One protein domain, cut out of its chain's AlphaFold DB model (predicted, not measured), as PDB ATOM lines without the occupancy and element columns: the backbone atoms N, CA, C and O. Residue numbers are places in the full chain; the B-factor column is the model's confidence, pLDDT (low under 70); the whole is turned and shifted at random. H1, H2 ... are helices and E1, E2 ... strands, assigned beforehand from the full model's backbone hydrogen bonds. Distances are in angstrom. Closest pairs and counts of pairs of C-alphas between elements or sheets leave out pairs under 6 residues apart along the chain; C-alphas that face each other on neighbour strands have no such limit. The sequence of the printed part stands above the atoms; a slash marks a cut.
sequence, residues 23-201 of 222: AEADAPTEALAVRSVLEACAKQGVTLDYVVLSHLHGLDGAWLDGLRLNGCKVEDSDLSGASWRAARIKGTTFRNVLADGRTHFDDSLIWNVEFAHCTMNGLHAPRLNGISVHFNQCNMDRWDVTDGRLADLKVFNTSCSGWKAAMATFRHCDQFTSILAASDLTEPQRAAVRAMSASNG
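AT A GLANCE: This is residues 23 to 201 of the 222 residues of an uncharacterized protein of Pseudorhodoferax sp. Leaf265 (UniProt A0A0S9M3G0). The chain is wound in stacked turns, a solenoid in the form of a rod: two sheets of short strands make two adjoining walls, and long links with no named strand make the rest of each turn. H1 lies at one end of the stack, H2 and H3 at the other. The printed part has 179 residues, with three named helices and thirteen named strands in the order H1, E1 to E13, H2, H3; E1, E3, E5, E7, E9, E11, E13 form one sheet in that order and E2, E4, E6, E8, E10, E12 the other, both parallel. The class is mixed, helices and strands, with under half of the residues in named elements. The whole is compact, with a radius of gyration of the C-alphas of 16.1 A, and spans 51 by 25 by 21 A.

HOW THE PARTS SIT: The larger sheet is formed by E1 (residues 47 to 49), E3 (68 to 70), E5 (88 to 90), E7 (109 to 111), E9 (129 to 131), E11 (149 to 151) and E13 (169 to 171). Its edge strands are E1 and E13. E1 and E3 are parallel at 20 degrees, with N 48 and O 68 2.9 A apart, within hydrogen-bond range; E5 and E7 are parallel at 1 degree, with N 89 and O 109 2.9 A apart, also within range. The other sheet is formed by E2 (52 to 54), E4 (73 to 75), E6 (93 to 95), E8 (114 to 116), E10 (134 to 136) and E12 (154 to 156). In it E6 and E8 are parallel at 11 degrees, with N 94 and O 114 2.8 A apart, within range. E1 runs on into E2 across a break of 2 residues at 93 degrees, and E11 into E12 likewise at 72 degrees. H1 (28 to 44) only grazes the larger sheet, with residues 38 to 42; the closest C-alphas of H1 and E3 are those of Ala 42 and Arg 68, 7.0 A apart. H3 (187 to 198) only grazes the same sheet, with residues 189 to 197; its closest C-alphas to E13 are those of Met 196 and Arg 171, 6.7 A apart. H2 (177 to 182) is on neither sheet; it is close to H3 but not clearly touching, at a shallow tilt of 20 degrees, opposite ways, and the closest C-alphas are those of Leu 180 and Arg 190, 6.8 A apart. Every O i to N i+4 pair is within hydrogen-bond range in H1 and H3; in H2 0 of 2 are, beside 2 of 3 O i to N i+3 pairs.

IN THESE COORDINATES: H1 measures 24.3 A from C-alpha 28 at (347.246, 378.108, 190.536) to C-alpha 44; H3 measures 16.4 A and ends with C-alpha 198 at (359.109, 337.836, 161.788).

THE WHOLE: The two C-alphas farthest apart, of Thr 29 and Gly 201, are 53.9 A apart. The printed part has no cut. The long links are E2 to E3, E4 to E5, E6 to E7, E8 to E9, E10 to E11 and E12 to E13. The mean pLDDT of the printed part is 80.9; residues 23 to 29 and 173 to 201 are under 70.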
ATOM      1  N   ALA A  23     340.030 373.714 178.830       59.84
ATOM      2  CA  ALA A  23     340.468 373.834 180.212       59.84
ATOM      3  C   ALA A  23     341.913 374.332 180.193       59.84
ATOM      4  O   ALA A  23     342.817 373.569 179.862       59.84
ATOM      5  N   GLU A  24     342.098 375.605 180.527       61.75
ATOM      6  CA  GLU A  24     343.403 376.245 180.688       61.75
ATOM      7  C   GLU A  24     343.632 376.542 182.173       61.75
ATOM      8  O   GLU A  24     342.691 376.887 182.895       61.75
ATOM      9  N   ALA A  25     344.858 376.341 182.653       63.47
ATOM     10  CA  ALA A  25     345.214 376.524 184.057       63.47
ATOM     11  C   ALA A  25     346.498 377.352 184.213       63.47
ATOM     12  O   ALA A  25     347.461 376.936 184.861       63.47
ATOM     13  N   ASP A  26     346.471 378.564 183.663       63.41
ATOM     14  CA  ASP A  26     347.571 379.529 183.766       63.41
ATOM     15  C   ASP A  26     347.772 380.027 185.207       63.41
ATOM     16  O   ASP A  26     348.888 380.380 185.607       63.41
ATOM     17  N   ALA A  27     346.706 380.046 186.020       67.12
ATOM     18  CA  ALA A  27     346.767 380.417 187.432       67.12
ATOM     19  C   ALA A  27     346.648 379.204 188.388       67.12
ATOM     20  O   ALA A  27     345.840 378.300 188.159       67.12
ATOM     21  N   PRO A  28     347.325 379.206 189.559       63.34
ATOM     22  CA  PRO A  28     347.246 378.108 190.536       63.34
ATOM     23  C   PRO A  28     345.827 377.768 191.034       63.34
ATOM     24  O   PRO A  28     345.539 376.627 191.392       63.34
ATOM     25  N   THR A  29     344.924 378.749 191.083       68.50
ATOM     26  CA  THR A  29     343.518 378.532 191.460       68.50
ATOM     27  C   THR A  29     342.722 377.822 190.369       68.50
ATOM     28  O   THR A  29     341.841 377.024 190.681       68.50
ATOM     29  N   GLU A  30     343.039 378.088 189.102       71.94
ATOM     30  CA  GLU A  30     342.431 377.426 187.945       71.94
ATOM     31  C   GLU A  30     342.934 375.987 187.851       71.94
ATOM     32  O   GLU A  30     342.131 375.065 187.741       71.94
ATOM     33  N   ALA A  31     344.236 375.784 188.061       71.50
ATOM     34  CA  ALA A  31     344.865 374.475 188.212       71.50
ATOM     35  C   ALA A  31     344.150 373.577 189.230       71.50
ATOM     36  O   ALA A  31     343.794 372.436 188.926       71.50
ATOM     37  N   LEU A  32     343.880 374.094 190.434       76.25
ATOM     38  CA  LEU A  32     343.182 373.322 191.462       76.25
ATOM     39  C   LEU A  32     341.726 373.021 191.072       76.25
ATOM     40  O   LEU A  32     341.229 371.923 191.334       76.25
ATOM     41  N   ALA A  33     341.043 373.971 190.426       80.38
ATOM     42  CA  ALA A  33     339.682 373.769 189.948       80.38
ATOM     43  C   ALA A  33     339.632 372.685 188.862       80.38
ATOM     44  O   ALA A  33     338.846 371.743 188.981       80.38
ATOM     45  N   VAL A  34     340.513 372.754 187.862       82.69
ATOM     46  CA  VAL A  34     340.608 371.752 186.793       82.69
ATOM     47  C   VAL A  34     340.959 370.381 187.359       82.69
ATOM     48  O   VAL A  34     340.279 369.407 187.034       82.69
ATOM     49  N   ARG A  35     341.927 370.295 188.281       87.75
ATOM     50  CA  ARG A  35     342.236 369.050 188.998       87.75
ATOM     51  C   ARG A  35     340.986 368.442 189.627       87.75
ATOM     52  O   ARG A  35     340.684 367.279 189.376       87.75
ATOM     53  N   SER A  36     340.240 369.233 190.399       87.31
ATOM     54  CA  SER A  36     339.044 368.750 191.099       87.31
ATOM     55  C   SER A  36     337.964 368.236 190.141       87.31
ATOM     56  O   SER A  36     337.292 367.246 190.428       87.31
ATOM     57  N   VAL A  37     337.831 368.874 188.974       86.06
ATOM     58  CA  VAL A  37     336.903 368.461 187.920       86.06
ATOM     59  C   VAL A  37     337.348 367.141 187.302       86.06
ATOM     60  O   VAL A  37     336.536 366.225 187.198       86.06
ATOM     61  N   LEU A  38     338.624 367.004 186.935       90.12
ATOM     62  CA  LEU A  38     339.143 365.773 186.334       90.12
ATOM     63  C   LEU A  38     339.047 364.585 187.300       90.12
ATOM     64  O   LEU A  38     338.599 363.510 186.902       90.12
ATOM     65  N   GLU A  39     339.377 364.789 188.577       92.50
ATOM     66  CA  GLU A  39     339.222 363.773 189.626       92.50
ATOM     67  C   GLU A  39     337.740 363.390 189.823       92.50
ATOM     68  O   GLU A  39     337.404 362.212 189.979       92.50
ATOM     69  N   ALA A  40     336.815 364.355 189.752       88.00
ATOM     70  CA  ALA A  40     335.381 364.079 189.801       88.00
ATOM     71  C   ALA A  40     334.895 363.292 188.572       88.00
ATOM     72  O   ALA A  40     334.128 362.340 188.729       88.00
ATOM     73  N   CYS A  41     335.356 363.642 187.366       87.12
ATOM     74  CA  CYS A  41     335.055 362.909 186.137       87.12
ATOM     75  C   CYS A  41     335.558 361.466 186.211       87.12
ATOM     76  O   CYS A  41     334.798 360.549 185.899       87.12
ATOM     77  N   ALA A  42     336.791 361.263 186.682       89.25
ATOM     78  CA  ALA A  42     337.380 359.948 186.901       89.25
ATOM     79  C   ALA A  42     336.519 359.114 187.865       89.25
ATOM     80  O   ALA A  42     336.047 358.032 187.514       89.25
ATOM     81  N   LYS A  43     336.184 359.683 189.030       89.00
ATOM     82  CA  LYS A  43     335.342 359.036 190.047       89.00
ATOM     83  C   LYS A  43     333.941 358.676 189.543       89.00
ATOM     84  O   LYS A  43     333.382 357.661 189.949       89.00
ATOM     85  N   GLN A  44     333.349 359.520 188.702       87.50
ATOM     86  CA  GLN A  44     332.000 359.323 188.166       87.50
ATOM     87  C   GLN A  44     331.989 358.501 186.866       87.50
ATOM     88  O   GLN A  44     330.918 358.150 186.373       87.50
ATOM     89  N   GLY A  45     333.158 358.189 186.296       82.81
ATOM     90  CA  GLY A  45     333.278 357.525 184.999       82.81
ATOM     91  C   GLY A  45     332.776 358.374 183.824       82.81
ATOM     92  O   GLY A  45     332.372 357.819 182.797       82.81
ATOM     93  N   VAL A  46     332.771 359.701 183.964       86.12
ATOM     94  CA  VAL A  46     332.392 360.621 182.886       86.12
ATOM     95  C   VAL A  46     333.439 360.538 181.777       86.12
ATOM     96  O   VAL A  46     334.639 360.539 182.047       86.12
ATOM     97  N   THR A  47     332.976 360.449 180.530       85.56
ATOM     98  CA  THR A  47     333.854 360.506 179.355       85.56
ATOM     99  C   THR A  47     333.989 361.945 178.900       85.56
ATOM    100  O   THR A  47     332.989 362.644 178.751       85.56
ATOM    101  N   LEU A  48     335.231 362.382 178.720       84.88
ATOM    102  CA  LEU A  48     335.554 363.653 178.097       84.88
ATOM    103  C   LEU A  48     335.754 363.397 176.605       84.88
ATOM    104  O   LEU A  48     336.671 362.671 176.222       84.88
ATOM    105  N   ASP A  49     334.879 363.971 175.786       85.75
ATOM    106  CA  ASP A  49     334.915 363.850 174.332       85.75
ATOM    107  C   ASP A  49     335.409 365.166 173.713       85.75
ATOM    108  O   ASP A  49     334.791 366.214 173.901       85.75
ATOM    109  N   TYR A  50     336.505 365.110 172.953       84.62
ATOM    110  CA  TYR A  50     337.053 366.228 172.169       84.62
ATOM    111  C   TYR A  50     337.351 367.504 172.977       84.62
ATOM    112  O   TYR A  50     337.245 368.620 172.465       84.62
ATOM    113  N   VAL A  51     337.728 367.334 174.244       83.38
ATOM    114  CA  VAL A  51     338.121 368.417 175.154       83.38
ATOM    115  C   VAL A  51     339.591 368.772 174.933       83.38
ATOM    116  O   VAL A  51     340.422 367.884 174.726       83.38
ATOM    117  N   VAL A  52     339.916 370.062 174.998       84.69
ATOM    118  CA  VAL A  52     341.293 370.559 175.019       84.69
ATOM    119  C   VAL A  52     341.659 370.865 176.469       84.69
ATOM    120  O   VAL A  52     340.971 371.610 177.160       84.69
ATOM    121  N   LEU A  53     342.718 370.230 176.949       85.69
ATOM    122  CA  LEU A  53     343.245 370.363 178.297       85.69
ATOM    123  C   LEU A  53     344.669 370.919 178.177       85.69
ATOM    124  O   LEU A  53     345.607 370.160 177.934       85.69
ATOM    125  N   SER A  54     344.818 372.233 178.296       85.00
ATOM    126  CA  SER A  54     346.084 372.929 178.056       85.00
ATOM    127  C   SER A  54     346.613 373.579 179.328       85.00
ATOM    128  O   SER A  54     345.839 373.943 180.212       85.00
ATOM    129  N   HIS A  55     347.935 373.717 179.434       84.19
ATOM    130  CA  HIS A  55     348.584 374.407 180.558       84.19
ATOM    131  C   HIS A  55     348.157 373.861 181.929       84.19
ATOM    132  O   HIS A  55     347.984 374.602 182.893       84.19
ATOM    133  N   LEU A  56     347.945 372.543 182.034       82.44
ATOM    134  CA  LEU A  56     347.542 371.916 183.287       82.44
ATOM    135  C   LEU A  56     348.746 371.824 184.219       82.44
ATOM    136  O   LEU A  56     349.480 370.833 184.248       82.44
ATOM    137  N   HIS A  57     348.947 372.881 184.993       76.88
ATOM    138  CA  HIS A  57     349.901 372.906 186.088       76.88
ATOM    139  C   HIS A  57     349.211 372.413 187.371       76.88
ATOM    140  O   HIS A  57     348.014 372.601 187.551       76.88
ATOM    141  N   GLY A  58     349.924 371.732 188.272       74.75
ATOM    142  CA  GLY A  58     349.347 371.294 189.557       74.75
ATOM    143  C   GLY A  58     348.551 369.980 189.537       74.75
ATOM    144  O   GLY A  58     347.870 369.666 190.518       74.75
ATOM    145  N   LEU A  59     348.676 369.178 188.473       81.44
ATOM    146  CA  LEU A  59     348.231 367.780 188.478       81.44
ATOM    147  C   LEU A  59     349.245 366.826 189.130       81.44
ATOM    148  O   LEU A  59     349.023 365.614 189.107       81.44
ATOM    149  N   ASP A  60     350.309 367.343 189.769       82.69
ATOM    150  CA  ASP A  60     351.229 366.489 190.524       82.69
ATOM    151  C   ASP A  60     350.483 365.739 191.635       82.69
ATOM    152  O   ASP A  60     349.741 366.311 192.449       82.69
ATOM    153  N   GLY A  61     350.592 364.412 191.576       82.75
ATOM    154  CA  GLY A  61     349.882 363.509 192.474       82.75
ATOM    155  C   GLY A  61     348.358 363.478 192.298       82.75
ATOM    156  O   GLY A  61     347.671 363.048 193.223       82.75
ATOM    157  N   ALA A  62     347.798 363.963 191.182       91.31
ATOM    158  CA  ALA A  62     346.358 363.887 190.922       91.31
ATOM    159  C   ALA A  62     345.868 362.434 190.807       91.31
ATOM    160  O   ALA A  62     346.578 361.567 190.292       91.31
ATOM    161  N   TRP A  63     344.642 362.167 191.265       94.25
ATOM    162  CA  TRP A  63     344.021 360.837 191.191       94.25
ATOM    163  C   TRP A  63     343.030 360.757 190.030       94.25
ATOM    164  O   TRP A  63     341.830 360.978 190.183       94.25
ATOM    165  N   LEU A  64     343.553 360.427 188.855       94.94
ATOM    166  CA  LEU A  64     342.834 360.341 187.582       94.94
ATOM    167  C   LEU A  64     342.553 358.881 187.182       94.94
ATOM    168  O   LEU A  64     342.404 358.557 186.001       94.94
ATOM    169  N   ASP A  65     342.476 357.989 188.167       96.75
ATOM    170  CA  ASP A  65     342.232 356.566 187.954       96.75
ATOM    171  C   ASP A  65     340.878 356.337 187.269       96.75
ATOM    172  O   ASP A  65     339.840 356.844 187.694       96.75
ATOM    173  N   GLY A  66     340.880 355.564 186.186       93.06
ATOM    174  CA  GLY A  66     339.688 355.283 185.393       93.06
ATOM    175  C   GLY A  66     339.208 356.443 184.516       93.06
ATOM    176  O   GLY A  66     338.168 356.291 183.865       93.06
ATOM    177  N   LEU A  67     339.933 357.571 184.459       94.62
ATOM    178  CA  LEU A  67     339.568 358.715 183.621       94.62
ATOM    179  C   LEU A  67     339.415 358.292 182.154       94.62
ATOM    180  O   LEU A  67     340.206 357.508 181.619       94.62
ATOM    181  N   ARG A  68     338.363 358.803 181.507       92.56
ATOM    182  CA  ARG A  68     337.989 358.443 180.138       92.56
ATOM    183  C   ARG A  68     338.155 359.640 179.214       92.56
ATOM    184  O   ARG A  68     337.441 360.628 179.367       92.56
ATOM    185  N   LEU A  69     339.073 359.532 178.258       92.69
ATOM    186  CA  LEU A  69     339.343 360.557 177.249       92.69
ATOM    187  C   LEU A  69     339.083 359.987 175.854       92.69
ATOM    188  O   LEU A  69     339.600 358.918 175.523       92.69
ATOM    189  N   ASN A  70     338.333 360.706 175.026       90.00
ATOM    190  CA  ASN A  70     338.050 360.317 173.650       90.00
ATOM    191  C   ASN A  70     338.241 361.508 172.705       90.00
ATOM    192  O   ASN A  70     337.493 362.479 172.751       90.00
ATOM    193  N   GLY A  71     339.254 361.454 171.845       86.44
ATOM    194  CA  GLY A  71     339.545 362.526 170.892       86.44
ATOM    195  C   GLY A  71     340.055 363.819 171.534       86.44
ATOM    196  O   GLY A  71     340.012 364.866 170.889       86.44
ATOM    197  N   CYS A  72     340.486 363.776 172.798       90.31
ATOM    198  CA  CYS A  72     340.947 364.956 173.525       90.31
ATOM    199  C   CYS A  72     342.347 365.400 173.079       90.31
ATOM    200  O   CYS A  72     343.103 364.647 172.457       90.31
ATOM    201  N   LYS A  73     342.719 366.617 173.468       91.44
ATOM    202  CA  LYS A  73     344.089 367.123 173.378       91.44
ATOM    203  C   LYS A  73     344.569 367.500 174.767       91.44
ATOM    204  O   LYS A  73     343.851 368.194 175.474       91.44
ATOM    205  N   VAL A  74     345.745 367.027 175.152       92.88
ATOM    206  CA  VAL A  74     346.415 367.402 176.397       92.88
ATOM    207  C   VAL A  74     347.717 368.082 176.020       92.88
ATOM    208  O   VAL A  74     348.612 367.424 175.492       92.88
ATOM    209  N   GLU A  75     347.811 369.388 176.228       92.19
ATOM    210  CA  GLU A  75     348.903 370.208 175.702       92.19
ATOM    211  C   GLU A  75     349.605 370.967 176.836       92.19
ATOM    212  O   GLU A  75     348.973 371.381 177.807       92.19
ATOM    213  N   ASP A  76     350.930 371.091 176.753       90.94
ATOM    214  CA  ASP A  76     351.741 371.967 177.616       90.94
ATOM    215  C   ASP A  76     351.488 371.770 179.129       90.94
ATOM    216  O   ASP A  76     351.430 372.711 179.917       90.94
ATOM    217  N   SER A  77     351.300 370.513 179.541       90.44
ATOM    218  CA  SER A  77     350.807 370.132 180.871       90.44
ATOM    219  C   SER A  77     351.826 369.325 181.677       90.44
ATOM    220  O   SER A  77     352.603 368.551 181.111       90.44
ATOM    221  N   ASP A  78     351.785 369.442 183.007       92.50
ATOM    222  CA  ASP A  78     352.616 368.650 183.923       92.50
ATOM    223  C   ASP A  78     351.775 367.590 184.645       92.50
ATOM    224  O   ASP A  78     350.949 367.897 185.508       92.50
ATOM    225  N   LEU A  79     351.995 366.328 184.276       93.25
ATOM    226  CA  LEU A  79     351.346 365.136 184.822       93.25
ATOM    227  C   LEU A  79     352.283 364.328 185.737       93.25
ATOM    228  O   LEU A  79     352.002 363.157 186.027       93.25
ATOM    229  N   SER A  80     353.412 364.901 186.158       94.69
ATOM    230  CA  SER A  80     354.395 364.230 187.020       94.69
ATOM    231  C   SER A  80     353.728 363.707 188.290       94.69
ATOM    232  O   SER A  80     352.957 364.407 188.922       94.69
ATOM    233  N   GLY A  81     353.945 362.450 188.673       94.81
ATOM    234  CA  GLY A  81     353.288 361.881 189.858       94.81
ATOM    235  C   GLY A  81     351.781 361.603 189.764       94.81
ATOM    236  O   GLY A  81     351.232 361.028 190.703       94.81
ATOM    237  N   ALA A  82     351.090 361.976 188.684       95.31
ATOM    238  CA  ALA A  82     349.663 361.698 188.541       95.31
ATOM    239  C   ALA A  82     349.384 360.191 188.392       95.31
ATOM    240  O   ALA A  82     350.108 359.459 187.710       95.31
ATOM    241  N   SER A  83     348.289 359.730 188.994       97.38
ATOM    242  CA  SER A  83     347.787 358.365 188.847       97.38
ATOM    243  C   SER A  83     346.707 358.326 187.773       97.38
ATOM    244  O   SER A  83     345.701 359.010 187.894       97.38
ATOM    245  N   TRP A  84     346.928 357.532 186.732       96.94
ATOM    246  CA  TRP A  84     346.021 357.269 185.614       96.94
ATOM    247  C   TRP A  84     345.681 355.779 185.541       96.94
ATOM    248  O   TRP A  84     345.506 355.226 184.459       96.94
ATOM    249  N   ARG A  85     345.640 355.077 186.677       97.19
ATOM    250  CA  ARG A  85     345.460 353.621 186.671       97.19
ATOM    251  C   ARG A  85     344.113 353.254 186.072       97.19
ATOM    252  O   ARG A  85     343.110 353.907 186.345       97.19
ATOM    253  N   ALA A  86     344.082 352.203 185.260       96.31
ATOM    254  CA  ALA A  86     342.893 351.757 184.539       96.31
ATOM    255  C   ALA A  86     342.210 352.855 183.687       96.31
ATOM    256  O   ALA A  86     341.021 352.736 183.366       96.31
ATOM    257  N   ALA A  87     342.929 353.920 183.310       96.81
ATOM    258  CA  ALA A  87     342.399 354.959 182.437       96.81
ATOM    259  C   ALA A  87     342.053 354.388 181.054       96.81
ATOM    260  O   ALA A  87     342.641 353.408 180.587       96.81
ATOM    261  N   ARG A  88     341.080 355.010 180.383       96.56
ATOM    262  CA  ARG A  88     340.638 354.623 179.035       96.56
ATOM    263  C   ARG A  88     340.802 355.805 178.101       96.56
ATOM    264  O   ARG A  88     340.069 356.785 178.203       96.56
ATOM    265  N   ILE A  89     341.768 355.717 177.197       97.38
ATOM    266  CA  ILE A  89     342.177 356.844 176.361       97.38
ATOM    267  C   ILE A  89     342.098 356.416 174.901       97.38
ATOM    268  O   ILE A  89     342.788 355.493 174.478       97.38
ATOM    269  N   LYS A  90     341.254 357.083 174.119       94.38
ATOM    270  CA  LYS A  90     341.030 356.765 172.709       94.38
ATOM    271  C   LYS A  90     341.217 358.003 171.849       94.38
ATOM    272  O   LYS A  90     340.595 359.019 172.116       94.38
ATOM    273  N   GLY A  91     342.015 357.929 170.787       93.94
ATOM    274  CA  GLY A  91     342.122 359.029 169.819       93.94
ATOM    275  C   GLY A  91     342.697 360.330 170.391       93.94
ATOM    276  O   GLY A  91     342.521 361.378 169.780       93.94
ATOM    277  N   THR A  92     343.308 360.287 171.575       96.69
ATOM    278  CA  THR A  92     343.790 361.471 172.296       96.69
ATOM    279  C   THR A  92     345.224 361.789 171.898       96.69
ATOM    280  O   THR A  92     346.034 360.882 171.702       96.69
ATOM    281  N   THR A  93     345.549 363.077 171.814       98.00
ATOM    282  CA  THR A  93     346.924 363.553 171.611       98.00
ATOM    283  C   THR A  93     347.460 364.183 172.891       98.00
ATOM    284  O   THR A  93     346.807 365.052 173.461       98.00
ATOM    285  N   PHE A  94     348.652 363.777 173.312       97.88
ATOM    286  CA  PHE A  94     349.444 364.433 174.348       97.88
ATOM    287  C   PHE A  94     350.594 365.175 173.673       97.88
ATOM    288  O   PHE A  94     351.369 364.567 172.934       97.88
ATOM    289  N   ARG A  95     350.719 366.481 173.910       97.50
ATOM    290  CA  ARG A  95     351.756 367.320 173.310       97.50
ATOM    291  C   ARG A  95     352.488 368.123 174.370       97.50
ATOM    292  O   ARG A  95     351.846 368.737 175.209       97.50
ATOM    293  N   ASN A  96     353.821 368.139 174.323       96.56
ATOM    294  CA  ASN A  96     354.650 368.890 175.279       96.56
ATOM    295  C   ASN A  96     354.333 368.558 176.753       96.56
ATOM    296  O   ASN A  96     354.409 369.412 177.631       96.56
ATOM    297  N   VAL A  97     353.942 367.312 177.024       95.81
ATOM    298  CA  VAL A  97     353.578 366.871 178.375       95.81
ATOM    299  C   VAL A  97     354.815 366.426 179.146       95.81
ATOM    300  O   VAL A  97     355.674 365.719 178.604       95.81
ATOM    301  N   LEU A  98     354.869 366.807 180.420       95.75
ATOM    302  CA  LEU A  98     355.841 366.308 181.385       95.75
ATOM    303  C   LEU A  98     355.214 365.196 182.230       95.75
ATOM    304  O   LEU A  98     354.106 365.332 182.742       95.75
ATOM    305  N   ALA A  99     355.931 364.089 182.364       94.75
ATOM    306  CA  ALA A  99     355.654 363.025 183.312       94.75
ATOM    307  C   ALA A  99     356.982 362.427 183.788       94.75
ATOM    308  O   ALA A  99     358.018 362.536 183.123       94.75
ATOM    309  N   ASP A 100     356.961 361.755 184.929       94.06
ATOM    310  CA  ASP A 100     358.148 361.120 185.488       94.06
ATOM    311  C   ASP A 100     357.834 359.704 185.985       94.06
ATOM    312  O   ASP A 100     356.730 359.185 185.814       94.06
ATOM    313  N   GLY A 101     358.812 359.054 186.617       94.06
ATOM    314  CA  GLY A 101     358.626 357.707 187.155       94.06
ATOM    315  C   GLY A 101     357.675 357.595 188.345       94.06
ATOM    316  O   GLY A 101     357.485 356.490 188.849       94.06
ATOM    317  N   ARG A 102     357.082 358.703 188.805       95.62
ATOM    318  CA  ARG A 102     355.975 358.702 189.769       95.62
ATOM    319  C   ARG A 102     354.616 358.708 189.059       95.62
ATOM    320  O   ARG A 102     353.604 358.496 189.719       95.62
ATOM    321  N   THR A 103     354.566 358.964 187.751       96.88
ATOM    322  CA  THR A 103     353.332 358.912 186.958       96.88
ATOM    323  C   THR A 103     352.981 357.461 186.620       96.88
ATOM    324  O   THR A 103     353.835 356.686 186.183       96.88
ATOM    325  N   HIS A 104     351.708 357.103 186.800       97.25
ATOM    326  CA  HIS A 104     351.221 355.724 186.712       97.25
ATOM    327  C   HIS A 104     350.126 355.551 185.663       97.25
ATOM    328  O   HIS A 104     349.113 356.228 185.742       97.25
ATOM    329  N   PHE A 105     350.281 354.598 184.746       97.25
ATOM    330  CA  PHE A 105     349.290 354.176 183.744       97.25
ATOM    331  C   PHE A 105     348.965 352.679 183.855       97.25
ATOM    332  O   PHE A 105     348.519 352.051 182.892       97.25
ATOM    333  N   ASP A 106     349.193 352.091 185.027       95.75
ATOM    334  CA  ASP A 106     348.979 350.675 185.319       95.75
ATOM    335  C   ASP A 106     347.590 350.224 184.831       95.75
ATOM    336  O   ASP A 106     346.599 350.928 185.037       95.75
ATOM    337  N   ASP A 107     347.512 349.067 184.167       95.69
ATOM    338  CA  ASP A 107     346.251 348.466 183.693       95.69
ATOM    339  C   ASP A 107     345.410 349.348 182.739       95.69
ATOM    340  O   ASP A 107     344.237 349.063 182.482       95.69
ATOM    341  N   SER A 108     345.980 350.429 182.199       97.50
ATOM    342  CA  SER A 108     345.253 351.338 181.311       97.50
ATOM    343  C   SER A 108     345.024 350.741 179.926       97.50
ATOM    344  O   SER A 108     345.777 349.890 179.445       97.50
ATOM    345  N   LEU A 109     343.981 351.236 179.265       96.94
ATOM    346  CA  LEU A 109     343.630 350.893 177.893       96.94
ATOM    347  C   LEU A 109     343.807 352.138 177.026       96.94
ATOM    348  O   LEU A 109     343.068 353.114 177.186       96.94
ATOM    349  N   ILE A 110     344.771 352.105 176.109       96.19
ATOM    350  CA  ILE A 110     345.057 353.227 175.214       96.19
ATOM    351  C   ILE A 110     344.942 352.798 173.748       96.19
ATOM    352  O   ILE A 110     345.511 351.793 173.328       96.19
ATOM    353  N   TRP A 111     344.185 353.539 172.943       94.38
ATOM    354  CA  TRP A 111     343.984 353.209 171.532       94.38
ATOM    355  C   TRP A 111     344.068 354.442 170.646       94.38
ATOM    356  O   TRP A 111     343.366 355.425 170.876       94.38
ATOM    357  N   ASN A 112     344.885 354.366 169.595       95.62
ATOM    358  CA  ASN A 112     345.072 355.450 168.637       95.62
ATOM    359  C   ASN A 112     345.514 356.741 169.346       95.62
ATOM    360  O   ASN A 112     344.907 357.795 169.175       95.62
ATOM    361  N   VAL A 113     346.510 356.615 170.225       97.56
ATOM    362  CA  VAL A 113     347.017 357.707 171.063       97.56
ATOM    363  C   VAL A 113     348.362 358.166 170.529       97.56
ATOM    364  O   VAL A 113     349.242 357.345 170.259       97.56
ATOM    365  N   GLU A 114     348.530 359.478 170.417       97.56
ATOM    366  CA  GLU A 114     349.797 360.096 170.040       97.56
ATOM    367  C   GLU A 114     350.392 360.855 171.221       97.56
ATOM    368  O   GLU A 114     349.713 361.639 171.879       97.56
ATOM    369  N   PHE A 115     351.679 360.638 171.456       97.56
ATOM    370  CA  PHE A 115     352.512 361.446 172.328       97.56
ATOM    371  C   PHE A 115     353.545 362.157 171.459       97.56
ATOM    372  O   PHE A 115     354.350 361.501 170.792       97.56
ATOM    373  N   ALA A 116     353.531 363.486 171.471       97.38
ATOM    374  CA  ALA A 116     354.415 364.320 170.675       97.38
ATOM    375  C   ALA A 116     355.197 365.287 171.569       97.38
ATOM    376  O   ALA A 116     354.609 366.058 172.326       97.38
ATOM    377  N   HIS A 117     356.525 365.293 171.454       97.44
ATOM    378  CA  HIS A 117     357.403 366.182 172.229       97.44
ATOM    379  C   HIS A 117     357.270 366.024 173.758       97.44
ATOM    380  O   HIS A 117     357.519 366.959 174.516       97.44
ATOM    381  N   CYS A 118     356.850 364.851 174.232       97.62
ATOM    382  CA  CYS A 118     356.655 364.592 175.656       97.62
ATOM    383  C   CYS A 118     357.961 364.162 176.331       97.62
ATOM    384  O   CYS A 118     358.755 363.409 175.762       97.62
ATOM    385  N   THR A 119     358.147 364.558 177.588       96.88
ATOM    386  CA  THR A 119     359.205 364.025 178.455       96.88
ATOM    387  C   THR A 119     358.555 363.145 179.509       96.88
ATOM    388  O   THR A 119     357.867 363.663 180.375       96.88
ATOM    389  N   MET A 120     358.743 361.827 179.424       93.19
ATOM    390  CA  MET A 120     358.059 360.832 180.263       93.19
ATOM    391  C   MET A 120     359.042 359.760 180.760       93.19
ATOM    392  O   MET A 120     358.797 358.554 180.688       93.19
ATOM    393  N   ASN A 121     360.203 360.214 181.238       89.31
ATOM    394  CA  ASN A 121     361.269 359.344 181.727       89.31
ATOM    395  C   ASN A 121     360.812 358.535 182.942       89.31
ATOM    396  O   ASN A 121     360.387 359.093 183.950       89.31
ATOM    397  N   GLY A 122     360.999 357.222 182.889       90.19
ATOM    398  CA  GLY A 122     360.716 356.320 183.995       90.19
ATOM    399  C   GLY A 122     359.243 355.990 184.181       90.19
ATOM    400  O   GLY A 122     358.942 355.316 185.161       90.19
ATOM    401  N   LEU A 123     358.358 356.452 183.284       95.06
ATOM    402  CA  LEU A 123     356.908 356.245 183.352       95.06
ATOM    403  C   LEU A 123     356.573 354.807 183.775       95.06
ATOM    404  O   LEU A 123     357.165 353.849 183.269       95.06
ATOM    405  N   HIS A 124     355.623 354.643 184.691       96.44
ATOM    406  CA  HIS A 124     355.205 353.322 185.146       96.44
ATOM    407  C   HIS A 124     353.881 352.940 184.488       96.44
ATOM    408  O   HIS A 124     352.868 353.594 184.703       96.44
ATOM    409  N   ALA A 125     353.877 351.903 183.656       96.25
ATOM    410  CA  ALA A 125     352.690 351.427 182.951       96.25
ATOM    411  C   ALA A 125     352.668 349.888 182.822       96.25
ATOM    412  O   ALA A 125     352.527 349.354 181.714       96.25
ATOM    413  N   PRO A 126     352.814 349.134 183.929       91.69
ATOM    414  CA  PRO A 126     352.706 347.686 183.875       91.69
ATOM    415  C   PRO A 126     351.298 347.274 183.442       91.69
ATOM    416  O   PRO A 126     350.305 347.922 183.785       91.69
ATOM    417  N   ARG A 127     351.208 346.171 182.694       92.19
ATOM    418  CA  ARG A 127     349.953 345.628 182.143       92.19
ATOM    419  C   ARG A 127     349.176 346.614 181.258       92.19
ATOM    420  O   ARG A 127     348.009 346.367 180.959       92.19
ATOM    421  N   LEU A 128     349.815 347.691 180.792       94.12
ATOM    422  CA  LEU A 128     349.231 348.610 179.818       94.12
ATOM    423  C   LEU A 128     348.837 347.849 178.550       94.12
ATOM    424  O   LEU A 128     349.653 347.121 177.978       94.12
ATOM    425  N   ASN A 129     347.610 348.055 178.083       92.31
ATOM    426  CA  ASN A 129     347.158 347.565 176.788       92.31
ATOM    427  C   ASN A 129     347.049 348.743 175.820       92.31
ATOM    428  O   ASN A 129     346.195 349.615 175.984       92.31
ATOM    429  N   GLY A 130     347.939 348.779 174.835       92.00
ATOM    430  CA  GLY A 130     348.060 349.875 173.890       92.00
ATOM    431  C   GLY A 130     347.987 349.405 172.449       92.00
ATOM    432  O   GLY A 130     348.647 348.444 172.060       92.00
ATOM    433  N   ILE A 131     347.200 350.095 171.635       89.50
ATOM    434  CA  ILE A 131     347.064 349.795 170.208       89.50
ATOM    435  C   ILE A 131     347.240 351.068 169.410       89.50
ATOM    436  O   ILE A 131     346.597 352.072 169.711       89.50
ATOM    437  N   SER A 132     348.049 351.009 168.354       91.50
ATOM    438  CA  SER A 132     348.302 352.152 167.479       91.50
ATOM    439  C   SER A 132     348.755 353.362 168.300       91.50
ATOM    440  O   SER A 132     348.182 354.448 168.217       91.50
ATOM    441  N   VAL A 133     349.731 353.124 169.180       92.25
ATOM    442  CA  VAL A 133     350.307 354.139 170.067       92.25
ATOM    443  C   VAL A 133     351.551 354.694 169.402       92.25
ATOM    444  O   VAL A 133     352.434 353.935 168.997       92.25
ATOM    445  N   HIS A 134     351.630 356.009 169.275       91.75
ATOM    446  CA  HIS A 134     352.741 356.667 168.603       91.75
ATOM    447  C   HIS A 134     353.489 357.574 169.576       91.75
ATOM    448  O   HIS A 134     352.887 358.417 170.232       91.75
ATOM    449  N   PHE A 135     354.810 357.430 169.626       90.31
ATOM    450  CA  PHE A 135     355.713 358.362 170.290       90.31
ATOM    451  C   PHE A 135     356.538 359.092 169.231       90.31
ATOM    452  O   PHE A 135     357.261 358.457 168.457       90.31
ATOM    453  N   ASN A 136     356.430 360.417 169.187       90.12
ATOM    454  CA  ASN A 136     357.110 361.276 168.225       90.12
ATOM    455  C   ASN A 136     357.918 362.351 168.959       90.12
ATOM    456  O   ASN A 136     357.351 363.196 169.646       90.12
ATOM    457  N   GLN A 137     359.242 362.342 168.795       92.69
ATOM    458  CA  GLN A 137     360.141 363.308 169.443       92.69
ATOM    459  C   GLN A 137     360.028 363.327 170.976       92.69
ATOM    460  O   GLN A 137     360.154 364.374 171.604       92.69
ATOM    461  N   CYS A 138     359.786 362.168 171.586       91.69
ATOM    462  CA  CYS A 138     359.622 362.040 173.028       91.69
ATOM    463  C   CYS A 138     360.909 361.581 173.725       91.69
ATOM    464  O   CYS A 138     361.829 361.029 173.114       91.69
ATOM    465  N   ASN A 139     360.938 361.721 175.046       88.56
ATOM    466  CA  ASN A 139     361.845 360.961 175.893       88.56
ATOM    467  C   ASN A 139     361.053 359.937 176.712       88.56
ATOM    468  O   ASN A 139     360.289 360.309 177.598       88.56
ATOM    469  N   MET A 140     361.259 358.660 176.399       85.88
ATOM    470  CA  MET A 140     360.634 357.509 177.048       85.88
ATOM    471  C   MET A 140     361.671 356.624 177.744       85.88
ATOM    472  O   MET A 140     361.434 355.430 177.902       85.88
ATOM    473  N   ASP A 141     362.844 357.133 178.128       83.06
ATOM    474  CA  ASP A 141     363.836 356.283 178.790       83.06
ATOM    475  C   ASP A 141     363.276 355.686 180.086       83.06
ATOM    476  O   ASP A 141     362.515 356.318 180.811       83.06
ATOM    477  N   ARG A 142     363.680 354.455 180.401       84.12
ATOM    478  CA  ARG A 142     363.318 353.705 181.611       84.12
ATOM    479  C   ARG A 142     361.826 353.425 181.771       84.12
ATOM    480  O   ARG A 142     361.389 353.156 182.886       84.12
ATOM    481  N   TRP A 143     361.066 353.454 180.679       87.75
ATOM    482  CA  TRP A 143     359.653 353.092 180.698       87.75
ATOM    483  C   TRP A 143     359.448 351.671 181.234       87.75
ATOM    484  O   TRP A 143     360.078 350.722 180.759       87.75
ATOM    485  N   ASP A 144     358.571 351.526 182.224       88.75
ATOM    486  CA  ASP A 144     358.148 350.227 182.731       88.75
ATOM    487  C   ASP A 144     356.832 349.813 182.084       88.75
ATOM    488  O   ASP A 144     355.777 350.366 182.380       88.75
ATOM    489  N   VAL A 145     356.907 348.824 181.203       85.88
ATOM    490  CA  VAL A 145     355.771 348.229 180.501       85.88
ATOM    491  C   VAL A 145     355.703 346.723 180.748       85.88
ATOM    492  O   VAL A 145     355.254 345.947 179.906       85.88
ATOM    493  N   THR A 146     356.182 346.289 181.917       82.44
ATOM    494  CA  THR A 146     356.132 344.890 182.356       82.44
ATOM    495  C   THR A 146     354.716 344.326 182.198       82.44
ATOM    496  O   THR A 146     353.741 344.990 182.541       82.44
ATOM    497  N   ASP A 147     354.588 343.123 181.634       82.81
ATOM    498  CA  ASP A 147     353.308 342.469 181.299       82.81
ATOM    499  C   ASP A 147     352.393 343.247 180.326       82.81
ATOM    500  O   ASP A 147     351.226 342.893 180.132       82.81
ATOM    501  N   GLY A 148     352.891 344.313 179.696       82.75
ATOM    502  CA  GLY A 148     352.128 345.126 178.757       82.75
ATOM    503  C   GLY A 148     351.817 344.405 177.443       82.75
ATOM    504  O   GLY A 148     352.516 343.488 177.004       82.75
ATOM    505  N   ARG A 149     350.753 344.840 176.770       84.75
ATOM    506  CA  ARG A 149     350.360 344.363 175.441       84.75
ATOM    507  C   ARG A 149     350.300 345.543 174.496       84.75
ATOM    508  O   ARG A 149     349.405 346.369 174.607       84.75
ATOM    509  N   LEU A 150     351.249 345.617 173.574       83.12
ATOM    510  CA  LEU A 150     351.365 346.729 172.644       83.12
ATOM    511  C   LEU A 150     351.274 346.229 171.207       83.12
ATOM    512  O   LEU A 150     352.017 345.340 170.795       83.12
ATOM    513  N   ALA A 151     350.343 346.785 170.443       83.06
ATOM    514  CA  ALA A 151     350.210 346.527 169.018       83.06
ATOM    515  C   ALA A 151     350.336 347.829 168.227       83.06
ATOM    516  O   ALA A 151     349.888 348.876 168.691       83.06
ATOM    517  N   ASP A 152     350.944 347.765 167.044       84.06
ATOM    518  CA  ASP A 152     351.143 348.915 166.156       84.06
ATOM    519  C   ASP A 152     351.859 350.091 166.852       84.06
ATOM    520  O   ASP A 152     351.573 351.263 166.601       84.06
ATOM    521  N   LEU A 153     352.782 349.785 167.773       83.94
ATOM    522  CA  LEU A 153     353.577 350.795 168.466       83.94
ATOM    523  C   LEU A 153     354.574 351.419 167.489       83.94
ATOM    524  O   LEU A 153     355.386 350.706 166.895       83.94
ATOM    525  N   LYS A 154     354.567 352.748 167.385       83.81
ATOM    526  CA  LYS A 154     355.538 353.503 166.580       83.81
ATOM    527  C   LYS A 154     356.350 354.428 167.462       83.81
ATOM    528  O   LYS A 154     355.804 355.150 168.288       83.81
ATOM    529  N   VAL A 155     357.662 354.421 167.255       77.94
ATOM    530  CA  VAL A 155     358.612 355.224 168.024       77.94
ATOM    531  C   VAL A 155     359.496 355.967 167.028       77.94
ATOM    532  O   VAL A 155     360.367 355.374 166.401       77.94
ATOM    533  N   PHE A 156     359.242 357.261 166.842       79.44
ATOM    534  CA  PHE A 156     359.952 358.118 165.893       79.44
ATOM    535  C   PHE A 156     360.693 359.229 166.637       79.44
ATOM    536  O   PHE A 156     360.110 359.900 167.490       79.44
ATOM    537  N   ASN A 157     361.985 359.413 166.341       81.81
ATOM    538  CA  ASN A 157     362.854 360.407 166.993       81.81
ATOM    539  C   ASN A 157     362.750 360.425 168.530       81.81
ATOM    540  O   ASN A 157     362.872 361.474 169.150       81.81
ATOM    541  N   THR A 158     362.486 359.270 169.140       79.62
ATOM    542  CA  THR A 158     362.167 359.154 170.564       79.62
ATOM    543  C   THR A 158     363.233 358.330 171.276       79.62
ATOM    544  O   THR A 158     363.627 357.272 170.779       79.62
ATOM    545  N   SER A 159     363.684 358.793 172.444       76.75
ATOM    546  CA  SER A 159     364.598 358.020 173.295       76.75
ATOM    547  C   SER A 159     363.841 356.908 174.020       76.75
ATOM    548  O   SER A 159     362.746 357.142 174.524       76.75
ATOM    549  N   CYS A 160     364.391 355.695 174.040       74.88
ATOM    550  CA  CYS A 160     363.740 354.501 174.599       74.88
ATOM    551  C   CYS A 160     364.722 353.564 175.328       74.88
ATOM    552  O   CYS A 160     364.561 352.344 175.355       74.88
ATOM    553  N   SER A 161     365.776 354.126 175.914       73.00
ATOM    554  CA  SER A 161     366.796 353.353 176.620       73.00
ATOM    555  C   SER A 161     366.312 352.862 177.983       73.00
ATOM    556  O   SER A 161     365.564 353.541 178.673       73.00
ATOM    557  N   GLY A 162     366.722 351.665 178.401       70.00
ATOM    558  CA  GLY A 162     366.433 351.124 179.732       70.00
ATOM    559  C   GLY A 162     364.983 350.696 179.977       70.00
ATOM    560  O   GLY A 162     364.589 350.587 181.136       70.00
ATOM    561  N   TRP A 163     364.182 350.469 178.930       81.44
ATOM    562  CA  TRP A 163     362.817 349.955 179.092       81.44
ATOM    563  C   TRP A 163     362.796 348.635 179.865       81.44
ATOM    564  O   TRP A 163     363.568 347.718 179.568       81.44
ATOM    565  N   LYS A 164     361.859 348.524 180.809       78.81
ATOM    566  CA  LYS A 164     361.511 347.275 181.486       78.81
ATOM    567  C   LYS A 164     360.293 346.692 180.786       78.81
ATOM    568  O   LYS A 164     359.192 347.208 180.921       78.81
ATOM    569  N   ALA A 165     360.492 345.633 180.012       71.50
ATOM    570  CA  ALA A 165     359.415 344.999 179.250       71.50
ATOM    571  C   ALA A 165     359.369 343.486 179.503       71.50
ATOM    572  O   ALA A 165     359.107 342.687 178.602       71.50
ATOM    573  N   ALA A 166     359.671 343.079 180.741       72.00
ATOM    574  CA  ALA A 166     359.555 341.685 181.137       72.00
ATOM    575  C   ALA A 166     358.115 341.213 180.891       72.00
ATOM    576  O   ALA A 166     357.168 341.892 181.270       72.00
ATOM    577  N   MET A 167     357.964 340.081 180.197       71.06
ATOM    578  CA  MET A 167     356.665 339.487 179.838       71.06
ATOM    579  C   MET A 167     355.747 340.368 178.966       71.06
ATOM    580  O   MET A 167     354.623 339.970 178.662       71.06
ATOM    581  N   ALA A 168     356.230 341.518 178.495       73.25
ATOM    582  CA  ALA A 168     355.487 342.359 177.574       73.25
ATOM    583  C   ALA A 168     355.427 341.726 176.177       73.25
ATOM    584  O   ALA A 168     356.346 341.030 175.733       73.25
ATOM    585  N   THR A 169     354.347 342.009 175.454       71.06
ATOM    586  CA  THR A 169     354.146 341.567 174.071       71.06
ATOM    587  C   THR A 169     354.078 342.765 173.137       71.06
ATOM    588  O   THR A 169     353.426 343.762 173.445       71.06
ATOM    589  N   PHE A 170     354.738 342.650 171.985       73.81
ATOM    590  CA  PHE A 170     354.780 343.683 170.955       73.81
ATOM    591  C   PHE A 170     354.414 343.065 169.606       73.81
ATOM    592  O   PHE A 170     355.050 342.097 169.184       73.81
ATOM    593  N   ARG A 171     353.379 343.590 168.945       74.56
ATOM    594  CA  ARG A 171     352.871 343.083 167.657       74.56
ATOM    595  C   ARG A 171     352.787 344.201 166.629       74.56
ATOM    596  O   ARG A 171     352.312 345.276 166.956       74.56
ATOM    597  N   HIS A 172     353.199 343.942 165.390       73.12
ATOM    598  CA  HIS A 172     353.102 344.918 164.286       73.12
ATOM    599  C   HIS A 172     353.796 346.266 164.561       73.12
ATOM    600  O   HIS A 172     353.423 347.307 164.035       73.12
ATOM    601  N   CYS A 173     354.818 346.257 165.409       69.25
ATOM    602  CA  CYS A 173     355.551 347.458 165.760       69.25
ATOM    603  C   CYS A 173     356.749 347.603 164.809       69.25
ATOM    604  O   CYS A 173     357.759 346.902 164.948       69.25
ATOM    605  N   ASP A 174     356.619 348.469 163.805       53.34
ATOM    606  CA  ASP A 174     357.659 348.703 162.803       53.34
ATOM    607  C   ASP A 174     358.951 349.247 163.452       53.34
ATOM    608  O   ASP A 174     358.913 350.032 164.396       53.34
ATOM    609  N   GLN A 175     360.117 348.835 162.935       52.19
ATOM    610  CA  GLN A 175     361.462 349.281 163.365       52.19
ATOM    611  C   GLN A 175     361.931 348.834 164.765       52.19
ATOM    612  O   GLN A 175     362.899 349.367 165.309       52.19
ATOM    613  N   PHE A 176     361.332 347.770 165.303       50.62
ATOM    614  CA  PHE A 176     361.608 347.213 166.633       50.62
ATOM    615  C   PHE A 176     363.075 346.862 166.965       50.62
ATOM    616  O   PHE A 176     363.415 346.635 168.125       50.62
ATOM    617  N   THR A 177     363.971 346.828 165.979       45.66
ATOM    618  CA  THR A 177     365.407 346.578 166.176       45.66
ATOM    619  C   THR A 177     366.121 347.664 166.987       45.66
ATOM    620  O   THR A 177     367.087 347.340 167.673       45.66
ATOM    621  N   SER A 178     365.669 348.924 166.947       45.47
ATOM    622  CA  SER A 178     366.293 350.029 167.698       45.47
ATOM    623  C   SER A 178     365.872 350.060 169.173       45.47
ATOM    624  O   SER A 178     366.716 350.280 170.037       45.47
ATOM    625  N   ILE A 179     364.603 349.753 169.468       48.28
ATOM    626  CA  ILE A 179     364.041 349.720 170.832       48.28
ATOM    627  C   ILE A 179     364.712 348.613 171.664       48.28
ATOM    628  O   ILE A 179     365.130 348.836 172.799       48.28
ATOM    629  N   LEU A 180     364.898 347.425 171.075       47.81
ATOM    630  CA  LEU A 180     365.484 346.270 171.769       47.81
ATOM    631  C   LEU A 180     366.987 346.403 172.050       47.81
ATOM    632  O   LEU A 180     367.489 345.766 172.975       47.81
ATOM    633  N   ALA A 181     367.710 347.187 171.243       46.06
ATOM    634  CA  ALA A 181     369.144 347.413 171.425       46.06
ATOM    635  C   ALA A 181     369.447 348.281 172.658       46.06
ATOM    636  O   ALA A 181     370.544 348.197 173.205       46.06
ATOM    637  N   ALA A 182     368.479 349.092 173.093       39.78
ATOM    638  CA  ALA A 182     368.618 350.019 174.209       39.78
ATOM    639  C   ALA A 182     367.910 349.547 175.496       39.78
ATOM    640  O   ALA A 182     368.135 350.123 176.558       39.78
ATOM    641  N   SER A 183     367.061 348.516 175.422       51.72
ATOM    642  CA  SER A 183     366.314 347.944 176.554       51.72
ATOM    643  C   SER A 183     367.076 346.821 177.274       51.72
ATOM    644  O   SER A 183     367.762 346.027 176.626       51.72
ATOM    645  N   ASP A 184     366.881 346.682 178.588       50.38
ATOM    646  CA  ASP A 184     367.553 345.675 179.430       50.38
ATOM    647  C   ASP A 184     366.851 344.303 179.365       50.38
ATOM    648  O   ASP A 184     366.418 343.718 180.357       50.38
ATOM    649  N   LEU A 185     366.639 343.814 178.143       50.62
ATOM    650  CA  LEU A 185     365.971 342.537 177.902       50.62
ATOM    651  C   LEU A 185     366.949 341.373 178.040       50.62
ATOM    652  O   LEU A 185     368.137 341.482 177.745       50.62
ATOM    653  N   THR A 186     366.450 340.209 178.431       50.34
ATOM    654  CA  THR A 186     367.227 338.964 178.366       50.34
ATOM    655  C   THR A 186     367.304 338.454 176.915       50.34
ATOM    656  O   THR A 186     366.435 338.760 176.096       50.34
ATOM    657  N   GLU A 187     368.318 337.653 176.562       55.94
ATOM    658  CA  GLU A 187     368.419 337.048 175.215       55.94
ATOM    659  C   GLU A 187     367.163 336.255 174.792       55.94
ATOM    660  O   GLU A 187     366.711 336.434 173.660       55.94
ATOM    661  N   PRO A 188     366.514 335.455 175.665       42.69
ATOM    662  CA  PRO A 188     365.251 334.797 175.325       42.69
ATOM    663  C   PRO A 188     364.120 335.779 174.981       42.69
ATOM    664  O   PRO A 188     363.349 335.533 174.055       42.69
ATOM    665  N   GLN A 189     364.038 336.919 175.678       46.75
ATOM    666  CA  GLN A 189     363.054 337.970 175.389       46.75
ATOM    667  C   GLN A 189     363.369 338.679 174.067       46.75
ATOM    668  O   GLN A 189     362.474 338.864 173.244       46.75
ATOM    669  N   ARG A 190     364.647 338.991 173.801       51.41
ATOM    670  CA  ARG A 190     365.084 339.510 172.493       51.41
ATOM    671  C   ARG A 190     364.741 338.541 171.360       51.41
ATOM    672  O   ARG A 190     364.265 338.976 170.314       51.41
ATOM    673  N   ALA A 191     364.946 337.240 171.561       49.00
ATOM    674  CA  ALA A 191     364.618 336.205 170.584       49.00
ATOM    675  C   ALA A 191     363.104 336.088 170.335       49.00
ATOM    676  O   ALA A 191     362.689 336.019 169.181       49.00
ATOM    677  N   ALA A 192     362.275 336.145 171.384       42.41
ATOM    678  CA  ALA A 192     360.816 336.120 171.260       42.41
ATOM    679  C   ALA A 192     360.281 337.330 170.475       42.41
ATOM    680  O   ALA A 192     359.445 337.172 169.588       42.41
ATOM    681  N   VAL A 193     360.807 338.533 170.725       47.44
ATOM    682  CA  VAL A 193     360.396 339.734 169.982       47.44
ATOM    683  C   VAL A 193     360.886 339.709 168.527       47.44
ATOM    684  O   VAL A 193     360.147 340.085 167.613       47.44
ATOM    685  N   ARG A 194     362.094 339.187 168.268       50.72
ATOM    686  CA  ARG A 194     362.581 338.926 166.897       50.72
ATOM    687  C   ARG A 194     361.702 337.905 166.161       50.72
ATOM    688  O   ARG A 194     361.441 338.072 164.976       50.72
ATOM    689  N   ALA A 195     361.203 336.881 166.854       41.50
ATOM    690  CA  ALA A 195     360.305 335.882 166.275       41.50
ATOM    691  C   ALA A 195     358.899 336.445 165.984       41.50
ATOM    692  O   ALA A 195     358.331 336.146 164.937       41.50
ATOM    693  N   MET A 196     358.359 337.305 166.858       42.19
ATOM    694  CA  MET A 196     357.049 337.954 166.663       42.19
ATOM    695  C   MET A 196     357.058 339.032 165.568       42.19
ATOM    696  O   MET A 196     356.074 339.192 164.852       42.19
ATOM    697  N   SER A 197     358.166 339.758 165.399       44.66
ATOM    698  CA  SER A 197     358.337 340.682 164.261       44.66
ATOM    699  C   SER A 197     358.513 339.941 162.928       44.66
ATOM    700  O   SER A 197     358.137 340.464 161.881       44.66
ATOM    701  N   ALA A 198     359.026 338.707 162.959       39.16
ATOM    702  CA  ALA A 198     359.109 337.836 161.788       39.16
ATOM    703  C   ALA A 198     357.766 337.174 161.420       39.16
ATOM    704  O   ALA A 198     357.560 336.828 160.258       39.16
ATOM    705  N   SER A 199     356.825 337.033 162.363       41.16
ATOM    706  CA  SER A 199     355.500 336.441 162.125       41.16
ATOM    707  C   SER A 199     354.500 337.417 161.488       41.16
ATOM    708  O   SER A 199     353.329 337.424 161.859       41.16
ATOM    709  N   ASN A 200     354.941 338.218 160.514       39.38
ATOM    710  CA  ASN A 200     354.161 339.176 159.708       39.38
ATOM    711  C   ASN A 200     353.007 338.543 158.871       39.38
ATOM    712  O   ASN A 200     352.662 339.040 157.802       39.38
ATOM    713  N   GLY A 201     352.416 337.431 159.316       38.81
ATOM    714  CA  GLY A 201     351.504 336.591 158.541       38.81
ATOM    715  C   GLY A 201     350.012 336.834 158.759       38.81
ATOM    716  O   GLY A 201     349.279 336.851 157.777       38.81
TER     717      GLY A 201